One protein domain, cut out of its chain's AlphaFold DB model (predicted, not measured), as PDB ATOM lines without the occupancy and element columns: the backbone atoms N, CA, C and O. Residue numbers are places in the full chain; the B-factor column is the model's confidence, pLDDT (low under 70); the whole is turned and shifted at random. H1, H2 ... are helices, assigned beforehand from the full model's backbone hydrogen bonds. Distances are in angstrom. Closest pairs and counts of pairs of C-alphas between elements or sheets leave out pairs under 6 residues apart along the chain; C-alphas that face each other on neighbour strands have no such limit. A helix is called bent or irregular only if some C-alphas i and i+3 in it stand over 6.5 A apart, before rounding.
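AT A GLANCE: This is residues 41 to 113 of the 113 residues of an uncharacterized protein of Araneus ventricosus (UniProt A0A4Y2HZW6). One very long helix, H1, makes the length of the model, and a much shorter helix, H2, folds back along its last part, a helical hairpin with one long arm and one short arm. The first half of the long arm, residues 43 to 63 of H1, sticks out free with the two residues before it. The printed part has 73 residues with two named helices, H1 then H2, and no named strand; the class is all helix. The whole is extended, with a radius of gyration of the C-alphas of 20.8 A, and its C-alphas span 69 by 23 by 14 A, a rod.

IN THESE COORDINATES: H1 is residues 43 to 86, 64.3 A from first to last C-alpha, from C-alpha 43 at (148.976, 206.060, 139.841) to C-alpha 86 at (114.552, 153.886, 154.916). H2 is residues 93 to 107, 20.8 A long by the same measure, and ends with C-alpha 107 at (128.592, 167.854, 147.601). Neither helix is bent.

HOW THE PARTS SIT: H1 touches H2 with residues 68 to 82 alone. The closest C-alphas of the two helices are those of Ala 75 and Ala 103, 4.9 A apart. The helices run opposite ways at a shallow tilt of 27 degrees, and they form a helical hairpin. In H1 and H2 every backbone O i to N i+4 pair is within hydrogen-bond range.

THE WHOLE: The two C-alphas farthest apart are those of Thr 41 and Pro 89, 69.0 A. Without the stretches that stand free, residues 41 to 63 and 89 to 94, the body spans 35 by 21 by 10 A. The link from H1 to H2 is short, with 6 residues. The printed part has no cut and ends at Asn 113, the chain's last residue. The mean pLDDT of the printed part is 82.9, and residues 112 to 113 are under 70.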
ATOM      1  N   THR A  41     144.822 209.909 134.945       90.12
ATOM      2  CA  THR A  41     145.921 209.055 134.476       90.12
ATOM      3  C   THR A  41     147.076 209.010 135.487       90.12
ATOM      4  O   THR A  41     147.245 209.925 136.285       90.12
ATOM      5  N   GLY A  42     147.882 207.947 135.448       91.81
ATOM      6  CA  GLY A  42     148.969 207.725 136.405       91.81
ATOM      7  C   GLY A  42     148.548 206.798 137.542       91.81
ATOM      8  O   GLY A  42     147.753 205.875 137.337       91.81
ATOM      9  N   ASP A  43     149.090 207.020 138.736       92.62
ATOM     10  CA  ASP A  43     148.976 206.060 139.841       92.62
ATOM     11  C   ASP A  43     147.554 205.935 140.393       92.62
ATOM     12  O   ASP A  43     147.134 204.840 140.767       92.62
ATOM     13  N   ALA A  44     146.760 207.010 140.344       91.56
ATOM     14  CA  ALA A  44     145.350 206.969 140.729       91.56
ATOM     15  C   ALA A  44     144.555 205.956 139.886       91.56
ATOM     16  O   ALA A  44     143.786 205.156 140.426       91.56
ATOM     17  N   ARG A  45     144.776 205.940 138.564       92.69
ATOM     18  CA  ARG A  45     144.128 204.981 137.661       92.69
ATOM     19  C   ARG A  45     144.673 203.567 137.833       92.69
ATOM     20  O   ARG A  45     143.878 202.632 137.821       92.69
ATOM     21  N   LYS A  46     145.988 203.397 138.027       93.50
ATOM     22  CA  LYS A  46     146.582 202.075 138.303       93.50
ATOM     23  C   LYS A  46     145.978 201.451 139.562       93.50
ATOM     24  O   LYS A  46     145.462 200.340 139.496       93.50
ATOM     25  N   LYS A  47     145.925 202.210 140.660       94.69
ATOM     26  CA  LYS A  47     145.321 201.769 141.924       94.69
ATOM     27  C   LYS A  47     143.842 201.411 141.759       94.69
ATOM     28  O   LYS A  47     143.395 200.393 142.272       94.69
ATOM     29  N   ALA A  48     143.078 202.211 141.011       91.81
ATOM     30  CA  ALA A  48     141.672 201.906 140.741       91.81
ATOM     31  C   ALA A  48     141.497 200.579 139.984       91.81
ATOM     32  O   ALA A  48     140.600 199.801 140.303       91.81
ATOM     33  N   VAL A  49     142.363 200.300 139.005       91.31
ATOM     34  CA  VAL A  49     142.346 199.034 138.259       91.31
ATOM     35  C   VAL A  49     142.688 197.853 139.167       91.31
ATOM     36  O   VAL A  49     141.976 196.851 139.129       91.31
ATOM     37  N   GLU A  50     143.716 197.969 140.010       93.88
ATOM     38  CA  GLU A  50     144.081 196.921 140.974       93.88
ATOM     39  C   GLU A  50     142.935 196.607 141.945       93.88
ATOM     40  O   GLU A  50     142.602 195.442 142.158       93.88
ATOM     41  N   GLU A  51     142.278 197.630 142.492       93.31
ATOM     42  CA  GLU A  51     141.144 197.445 143.403       93.31
ATOM     43  C   GLU A  51     139.935 196.800 142.706       93.31
ATOM     44  O   GLU A  51     139.301 195.900 143.261       93.31
ATOM     45  N   LEU A  52     139.641 197.187 141.459       91.06
ATOM     46  CA  LEU A  52     138.586 196.548 140.663       91.06
ATOM     47  C   LEU A  52     138.895 195.069 140.384       91.06
ATOM     48  O   LEU A  52     137.993 194.229 140.443       91.06
ATOM     49  N   GLN A  53     140.159 194.728 140.120       89.94
ATOM     50  CA  GLN A  53     140.589 193.342 139.931       89.94
ATOM     51  C   GLN A  53     140.459 192.529 141.222       89.94
ATOM     52  O   GLN A  53     139.848 191.459 141.202       89.94
ATOM     53  N   LYS A  54     140.951 193.053 142.354       91.50
ATOM     54  CA  LYS A  54     140.802 192.405 143.667       91.50
ATOM     55  C   LYS A  54     139.336 192.141 143.989       91.50
ATOM     56  O   LYS A  54     138.985 191.028 144.374       91.50
ATOM     57  N   LYS A  55     138.465 193.130 143.769       88.31
ATOM     58  CA  LYS A  55     137.025 192.993 144.008       88.31
ATOM     59  C   LYS A  55     136.395 191.896 143.146       88.31
ATOM     60  O   LYS A  55     135.574 191.138 143.654       88.31
ATOM     61  N   LYS A  56     136.795 191.760 141.874       86.31
ATOM     62  CA  LYS A  56     136.333 190.660 141.004       86.31
ATOM     63  C   LYS A  56     136.730 189.295 141.575       86.31
ATOM     64  O   LYS A  56     135.887 188.402 141.636       86.31
ATOM     65  N   THR A  57     137.976 189.148 142.024       84.25
ATOM     66  CA  THR A  57     138.472 187.901 142.624       84.25
ATOM     67  C   THR A  57     137.723 187.556 143.907       84.25
ATOM     68  O   THR A  57     137.226 186.440 144.040       84.25
ATOM     69  N   VAL A  58     137.572 188.520 144.822       83.62
ATOM     70  CA  VAL A  58     136.846 188.322 146.086       83.62
ATOM     71  C   VAL A  58     135.385 187.954 145.827       83.62
ATOM     72  O   VAL A  58     134.892 186.990 146.404       83.62
ATOM     73  N   ASN A  59     134.702 188.646 144.910       83.38
ATOM     74  CA  ASN A  59     133.321 188.320 144.551       83.38
ATOM     75  C   ASN A  59     133.186 186.898 143.986       83.38
ATOM     76  O   ASN A  59     132.240 186.204 144.341       83.38
ATOM     77  N   SER A  60     134.130 186.455 143.148       81.06
ATOM     78  CA  SER A  60     134.139 185.085 142.622       81.06
ATOM     79  C   SER A  60     134.378 184.042 143.716       81.06
ATOM     80  O   SER A  60     133.778 182.973 143.682       81.06
ATOM     81  N   MET A  61     135.248 184.325 144.688       80.44
ATOM     82  CA  MET A  61     135.453 183.433 145.833       80.44
ATOM     83  C   MET A  61     134.194 183.349 146.698       80.44
ATOM     84  O   MET A  61     133.777 182.255 147.066       80.44
ATOM     85  N   LEU A  62     133.559 184.489 146.978       78.69
ATOM     86  CA  LEU A  62     132.330 184.553 147.768       78.69
ATOM     87  C   LEU A  62     131.162 183.842 147.080       78.69
ATOM     88  O   LEU A  62     130.424 183.126 147.750       78.69
ATOM     89  N   SER A  63     131.000 183.989 145.760       76.75
ATOM     90  CA  SER A  63     129.960 183.267 145.017       76.75
ATOM     91  C   SER A  63     130.185 181.759 145.055       76.75
ATOM     92  O   SER A  63     129.245 181.010 145.300       76.75
ATOM     93  N   ASN A  64     131.433 181.316 144.882       74.56
ATOM     94  CA  ASN A  64     131.782 179.898 144.966       74.56
ATOM     95  C   ASN A  64     131.548 179.349 146.379       74.56
ATOM     96  O   ASN A  64     131.058 178.235 146.534       74.56
ATOM     97  N   TRP A  65     131.854 180.136 147.414       72.25
ATOM     98  CA  TRP A  65     131.589 179.763 148.801       72.25
ATOM     99  C   TRP A  65     130.089 179.662 149.102       72.25
ATOM    100  O   TRP A  65     129.655 178.667 149.673       72.25
ATOM    101  N   ALA A  66     129.288 180.641 148.671       73.50
ATOM    102  CA  ALA A  66     127.833 180.610 148.822       73.50
ATOM    103  C   ALA A  66     127.191 179.430 148.069       73.50
ATOM    104  O   ALA A  66     126.221 178.838 148.531       73.50
ATOM    105  N   GLN A  67     127.741 179.056 146.914       74.00
ATOM    106  CA  GLN A  67     127.310 177.871 146.178       74.00
ATOM    107  C   GLN A  67     127.719 176.577 146.899       74.00
ATOM    108  O   GLN A  67     126.903 175.676 147.064       74.00
ATOM    109  N   SER A  68     128.948 176.512 147.415       73.06
ATOM    110  CA  SER A  68     129.431 175.375 148.203       73.06
ATOM    111  C   SER A  68     128.598 175.151 149.469       73.06
ATOM    112  O   SER A  68     128.229 174.015 149.759       73.06
ATOM    113  N   SER A  69     128.232 176.211 150.198       72.31
ATOM    114  CA  SER A  69     127.377 176.088 151.384       72.31
ATOM    115  C   SER A  69     125.962 175.613 151.034       72.31
ATOM    116  O   SER A  69     125.401 174.795 151.765       72.31
ATOM    117  N   ASN A  70     125.409 176.033 149.891       80.69
ATOM    118  CA  ASN A  70     124.147 175.490 149.383       80.69
ATOM    119  C   ASN A  70     124.249 173.987 149.085       80.69
ATOM    120  O   ASN A  70     123.352 173.242 149.472       80.69
ATOM    121  N   ASN A  71     125.347 173.528 148.479       79.94
ATOM    122  CA  ASN A  71     125.565 172.105 148.199       79.94
ATOM    123  C   ASN A  71     125.705 171.281 149.486       79.94
ATOM    124  O   ASN A  71     125.120 170.208 149.589       79.94
ATOM    125  N   VAL A  72     126.408 171.795 150.502       82.81
ATOM    126  CA  VAL A  72     126.514 171.145 151.824       82.81
ATOM    127  C   VAL A  72     125.145 171.019 152.496       82.81
ATOM    128  O   VAL A  72     124.814 169.960 153.040       82.81
ATOM    129  N   ASN A  73     124.327 172.071 152.438       81.94
ATOM    130  CA  ASN A  73     122.973 172.051 152.987       81.94
ATOM    131  C   ASN A  73     122.069 171.069 152.226       81.94
ATOM    132  O   ASN A  73     121.333 170.303 152.849       81.94
ATOM    133  N   LEU A  74     122.152 171.054 150.893       80.19
ATOM    134  CA  LEU A  74     121.390 170.142 150.041       80.19
ATOM    135  C   LEU A  74     121.787 168.681 150.281       80.19
ATOM    136  O   LEU A  74     120.911 167.838 150.459       80.19
ATOM    137  N   ALA A  75     123.087 168.395 150.376       84.06
ATOM    138  CA  ALA A  75     123.607 167.075 150.710       84.06
ATOM    139  C   ALA A  75     123.124 166.614 152.091       84.06
ATOM    140  O   ALA A  75     122.617 165.502 152.229       84.06
ATOM    141  N   SER A  76     123.207 167.485 153.102       82.38
ATOM    142  CA  SER A  76     122.722 167.182 154.454       82.38
ATOM    143  C   SER A  76     121.226 166.864 154.447       82.38
ATOM    144  O   SER A  76     120.807 165.863 155.024       82.38
ATOM    145  N   PHE A  77     120.422 167.658 153.731       82.94
ATOM    146  CA  PHE A  77     118.990 167.412 153.586       82.94
ATOM    147  C   PHE A  77     118.686 166.101 152.849       82.94
ATOM    148  O   PHE A  77     117.856 165.323 153.316       82.94
ATOM    149  N   ALA A  78     119.365 165.821 151.732       81.75
ATOM    150  CA  ALA A  78     119.191 164.590 150.961       81.75
ATOM    151  C   ALA A  78     119.498 163.346 151.808       81.75
ATOM    152  O   ALA A  78     118.736 162.379 151.806       81.75
ATOM    153  N   VAL A  79     120.572 163.412 152.595       81.88
ATOM    154  CA  VAL A  79     120.977 162.358 153.525       81.88
ATOM    155  C   VAL A  79     119.951 162.188 154.650       81.88
ATOM    156  O   VAL A  79     119.500 161.072 154.893       81.88
ATOM    157  N   THR A  80     119.513 163.269 155.309       81.75
ATOM    158  CA  THR A  80     118.476 163.201 156.360       81.75
ATOM    159  C   THR A  80     117.142 162.667 155.830       81.75
ATOM    160  O   THR A  80     116.493 161.862 156.497       81.75
ATOM    161  N   LEU A  81     116.736 163.067 154.624       81.81
ATOM    162  CA  LEU A  81     115.521 162.571 153.980       81.81
ATOM    163  C   LEU A  81     115.613 161.071 153.688       81.81
ATOM    164  O   LEU A  81     114.643 160.342 153.898       81.81
ATOM    165  N   GLU A  82     116.764 160.598 153.220       77.88
ATOM    166  CA  GLU A  82     116.978 159.173 152.996       77.88
ATOM    167  C   GLU A  82     116.965 158.386 154.309       77.88
ATOM    168  O   GLU A  82     116.348 157.317 154.374       77.88
ATOM    169  N   PHE A  83     117.558 158.959 155.367       77.00
ATOM    170  CA  PHE A  83     117.502 158.396 156.713       77.00
ATOM    171  C   PHE A  83     116.061 158.217 157.197       77.00
ATOM    172  O   PHE A  83     115.685 157.135 157.655       77.00
ATOM    173  N   ALA A  84     115.241 159.254 157.034       81.12
ATOM    174  CA  ALA A  84     113.836 159.237 157.419       81.12
ATOM    175  C   ALA A  84     113.003 158.229 156.604       81.12
ATOM    176  O   ALA A  84     112.096 157.607 157.149       81.12
ATOM    177  N   LYS A  85     113.306 158.045 155.311       79.88
ATOM    178  CA  LYS A  85     112.565 157.134 154.421       79.88
ATOM    179  C   LYS A  85     112.867 155.660 154.664       79.88
ATOM    180  O   LYS A  85     111.952 154.844 154.620       79.88
ATOM    181  N   ARG A  86     114.143 155.298 154.837       80.31
ATOM    182  CA  ARG A  86     114.552 153.886 154.916       80.31
ATOM    183  C   ARG A  86     114.409 153.302 156.317       80.31
ATOM    184  O   ARG A  86     114.239 152.092 156.428       80.31
ATOM    185  N   GLY A  87     114.502 154.126 157.367       75.81
ATOM    186  CA  GLY A  87     114.332 153.679 158.756       75.81
ATOM    187  C   GLY A  87     115.309 152.576 159.183       75.81
ATOM    188  O   GLY A  87     115.021 151.821 160.109       75.81
ATOM    189  N   LYS A  88     116.443 152.440 158.487       79.62
ATOM    190  CA  LYS A  88     117.442 151.400 158.743       79.62
ATOM    191  C   LYS A  88     118.421 151.834 159.840       79.62
ATOM    192  O   LYS A  88     118.768 153.016 159.906       79.62
ATOM    193  N   PRO A  89     118.900 150.903 160.684       77.56
ATOM    194  CA  PRO A  89     119.932 151.205 161.664       77.56
ATOM    195  C   PRO A  89     121.261 151.537 160.972       77.56
ATOM    196  O   PRO A  89     121.594 150.974 159.931       77.56
ATOM    197  N   PHE A  90     122.060 152.407 161.591       75.00
ATOM    198  CA  PHE A  90     123.395 152.798 161.109       75.00
ATOM    199  C   PHE A  90     124.411 151.642 161.047       75.00
ATOM    200  O   PHE A  90     125.520 151.823 160.557       75.00
ATOM    201  N   THR A  91     124.052 150.460 161.545       83.19
ATOM    202  CA  THR A  91     124.857 149.238 161.454       83.19
ATOM    203  C   THR A  91     124.703 148.512 160.114       83.19
ATOM    204  O   THR A  91     125.484 147.607 159.829       83.19
ATOM    205  N   ASP A  92     123.730 148.893 159.279       86.12
ATOM    206  CA  ASP A  92     123.593 148.375 157.914       86.12
ATOM    207  C   ASP A  92     124.626 149.060 157.000       86.12
ATOM    208  O   ASP A  92     124.487 150.222 156.616       86.12
ATOM    209  N   GLY A  93     125.705 148.339 156.686       84.00
ATOM    210  CA  GLY A  93     126.837 148.876 155.927       84.00
ATOM    211  C   GLY A  93     126.509 149.259 154.480       84.00
ATOM    212  O   GLY A  93     127.027 150.264 153.995       84.00
ATOM    213  N   GLU A  94     125.625 148.520 153.799       86.12
ATOM    214  CA  GLU A  94     125.174 148.884 152.441       86.12
ATOM    215  C   GLU A  94     124.327 150.156 152.485       86.12
ATOM    216  O   GLU A  94     124.466 151.045 151.648       86.12
ATOM    217  N   TYR A  95     123.509 150.303 153.524       82.50
ATOM    218  CA  TYR A  95     122.761 151.529 153.741       82.50
ATOM    219  C   TYR A  95     123.656 152.745 154.011       82.50
ATOM    220  O   TYR A  95     123.447 153.801 153.413       82.50
ATOM    221  N   VAL A  96     124.673 152.607 154.865       83.25
ATOM    222  CA  VAL A  96     125.636 153.688 155.132       83.25
ATOM    223  C   VAL A  96     126.372 154.086 153.849       83.25
ATOM    224  O   VAL A  96     126.485 155.274 153.548       83.25
ATOM    225  N   LYS A  97     126.811 153.107 153.054       88.06
ATOM    226  CA  LYS A  97     127.451 153.325 151.750       88.06
ATOM    227  C   LYS A  97     126.553 154.101 150.780       88.06
ATOM    228  O   LYS A  97     127.007 155.093 150.213       88.06
ATOM    229  N   ASP A  98     125.283 153.720 150.642       85.25
ATOM    230  CA  ASP A  98     124.309 154.428 149.796       85.25
ATOM    231  C   ASP A  98     124.101 155.892 150.221       85.25
ATOM    232  O   ASP A  98     123.889 156.766 149.372       85.25
ATOM    233  N   CYS A  99     124.140 156.170 151.528       83.06
ATOM    234  CA  CYS A  99     124.061 157.533 152.053       83.06
ATOM    235  C   CYS A  99     125.296 158.355 151.665       83.06
ATOM    236  O   CYS A  99     125.150 159.495 151.229       83.06
ATOM    237  N   PHE A 100     126.500 157.784 151.774       86.81
ATOM    238  CA  PHE A 100     127.735 158.469 151.375       86.81
ATOM    239  C   PHE A 100     127.794 158.751 149.873       86.81
ATOM    240  O   PHE A 100     128.195 159.847 149.487       86.81
ATOM    241  N   ILE A 101     127.356 157.808 149.032       88.44
ATOM    242  CA  ILE A 101     127.304 158.007 147.575       88.44
ATOM    243  C   ILE A 101     126.401 159.200 147.246       88.44
ATOM    244  O   ILE A 101     126.850 160.143 146.598       88.44
ATOM    245  N   ARG A 102     125.178 159.238 147.782       84.62
ATOM    246  CA  ARG A 102     124.245 160.349 147.528       84.62
ATOM    247  C   ARG A 102     124.699 161.682 148.110       84.62
ATOM    248  O   ARG A 102     124.548 162.714 147.468       84.62
ATOM    249  N   ALA A 103     125.306 161.671 149.296       85.50
ATOM    250  CA  ALA A 103     125.928 162.869 149.849       85.50
ATOM    251  C   ALA A 103     127.013 163.409 148.907       85.50
ATOM    252  O   ALA A 103     127.101 164.614 148.693       85.50
ATOM    253  N   SER A 104     127.825 162.517 148.329       85.81
ATOM    254  CA  SER A 104     128.915 162.896 147.430       85.81
ATOM    255  C   SER A 104     128.413 163.480 146.106       85.81
ATOM    256  O   SER A 104     128.959 164.482 145.652       85.81
ATOM    257  N   GLU A 105     127.333 162.940 145.534       85.44
ATOM    258  CA  GLU A 105     126.703 163.485 144.322       85.44
ATOM    259  C   GLU A 105     126.258 164.939 144.522       85.44
ATOM    260  O   GLU A 105     126.435 165.775 143.639       85.44
ATOM    261  N   GLU A 106     125.735 165.261 145.707       83.19
ATOM    262  CA  GLU A 106     125.292 166.613 146.043       83.19
ATOM    263  C   GLU A 106     126.451 167.548 146.409       83.19
ATOM    264  O   GLU A 106     126.503 168.688 145.945       83.19
ATOM    265  N   LEU A 107     127.422 167.069 147.192       83.75
ATOM    266  CA  LEU A 107     128.592 167.854 147.601       83.75
ATOM    267  C   LEU A 107     129.478 168.245 146.415       83.75
ATOM    268  O   LEU A 107     129.996 169.362 146.371       83.75
ATOM    269  N   PHE A 108     129.639 167.333 145.455       83.31
ATOM    270  CA  PHE A 108     130.528 167.505 144.307       83.31
ATOM    271  C   PHE A 108     129.787 167.823 143.005       83.31
ATOM    272  O   PHE A 108     130.417 167.850 141.951       83.31
ATOM    273  N   ARG A 109     128.486 168.132 143.066       81.75
ATOM    274  CA  ARG A 109     127.631 168.439 141.906       81.75
ATOM    275  C   ARG A 109     128.253 169.435 140.916       81.75
ATOM    276  O   ARG A 109     128.078 169.302 139.709       81.75
ATOM    277  N   ASP A 110     128.982 170.424 141.430       78.62
ATOM    278  CA  ASP A 110     129.572 171.508 140.636       78.62
ATOM    279  C   ASP A 110     131.074 171.343 140.352       78.62
ATOM    280  O   ASP A 110     131.687 172.212 139.722       78.62
ATOM    281  N   PHE A 111     131.690 170.245 140.800       77.31
ATOM    282  CA  PHE A 111     133.072 169.937 140.446       77.31
ATOM    283  C   PHE A 111     133.132 169.475 138.988       77.31
ATOM    284  O   PHE A 111     132.429 168.558 138.570       77.31
ATOM    285  N   LYS A 112     133.987 170.124 138.194       66.75
ATOM    286  CA  LYS A 112     134.294 169.687 136.828       66.75
ATOM    287  C   LYS A 112     135.489 168.733 136.866       66.75
ATOM    288  O   LYS A 112     136.491 169.078 137.490       66.75
ATOM    289  N   ASN A 113     135.356 167.583 136.203       58.38
ATOM    290  CA  ASN A 113     136.443 166.623 135.967       58.38
ATOM    291  C   ASN A 113     137.495 167.174 135.000       58.38
ATOM    292  O   ASN A 113     137.101 167.919 134.069       58.38
TER     293      ASN A 113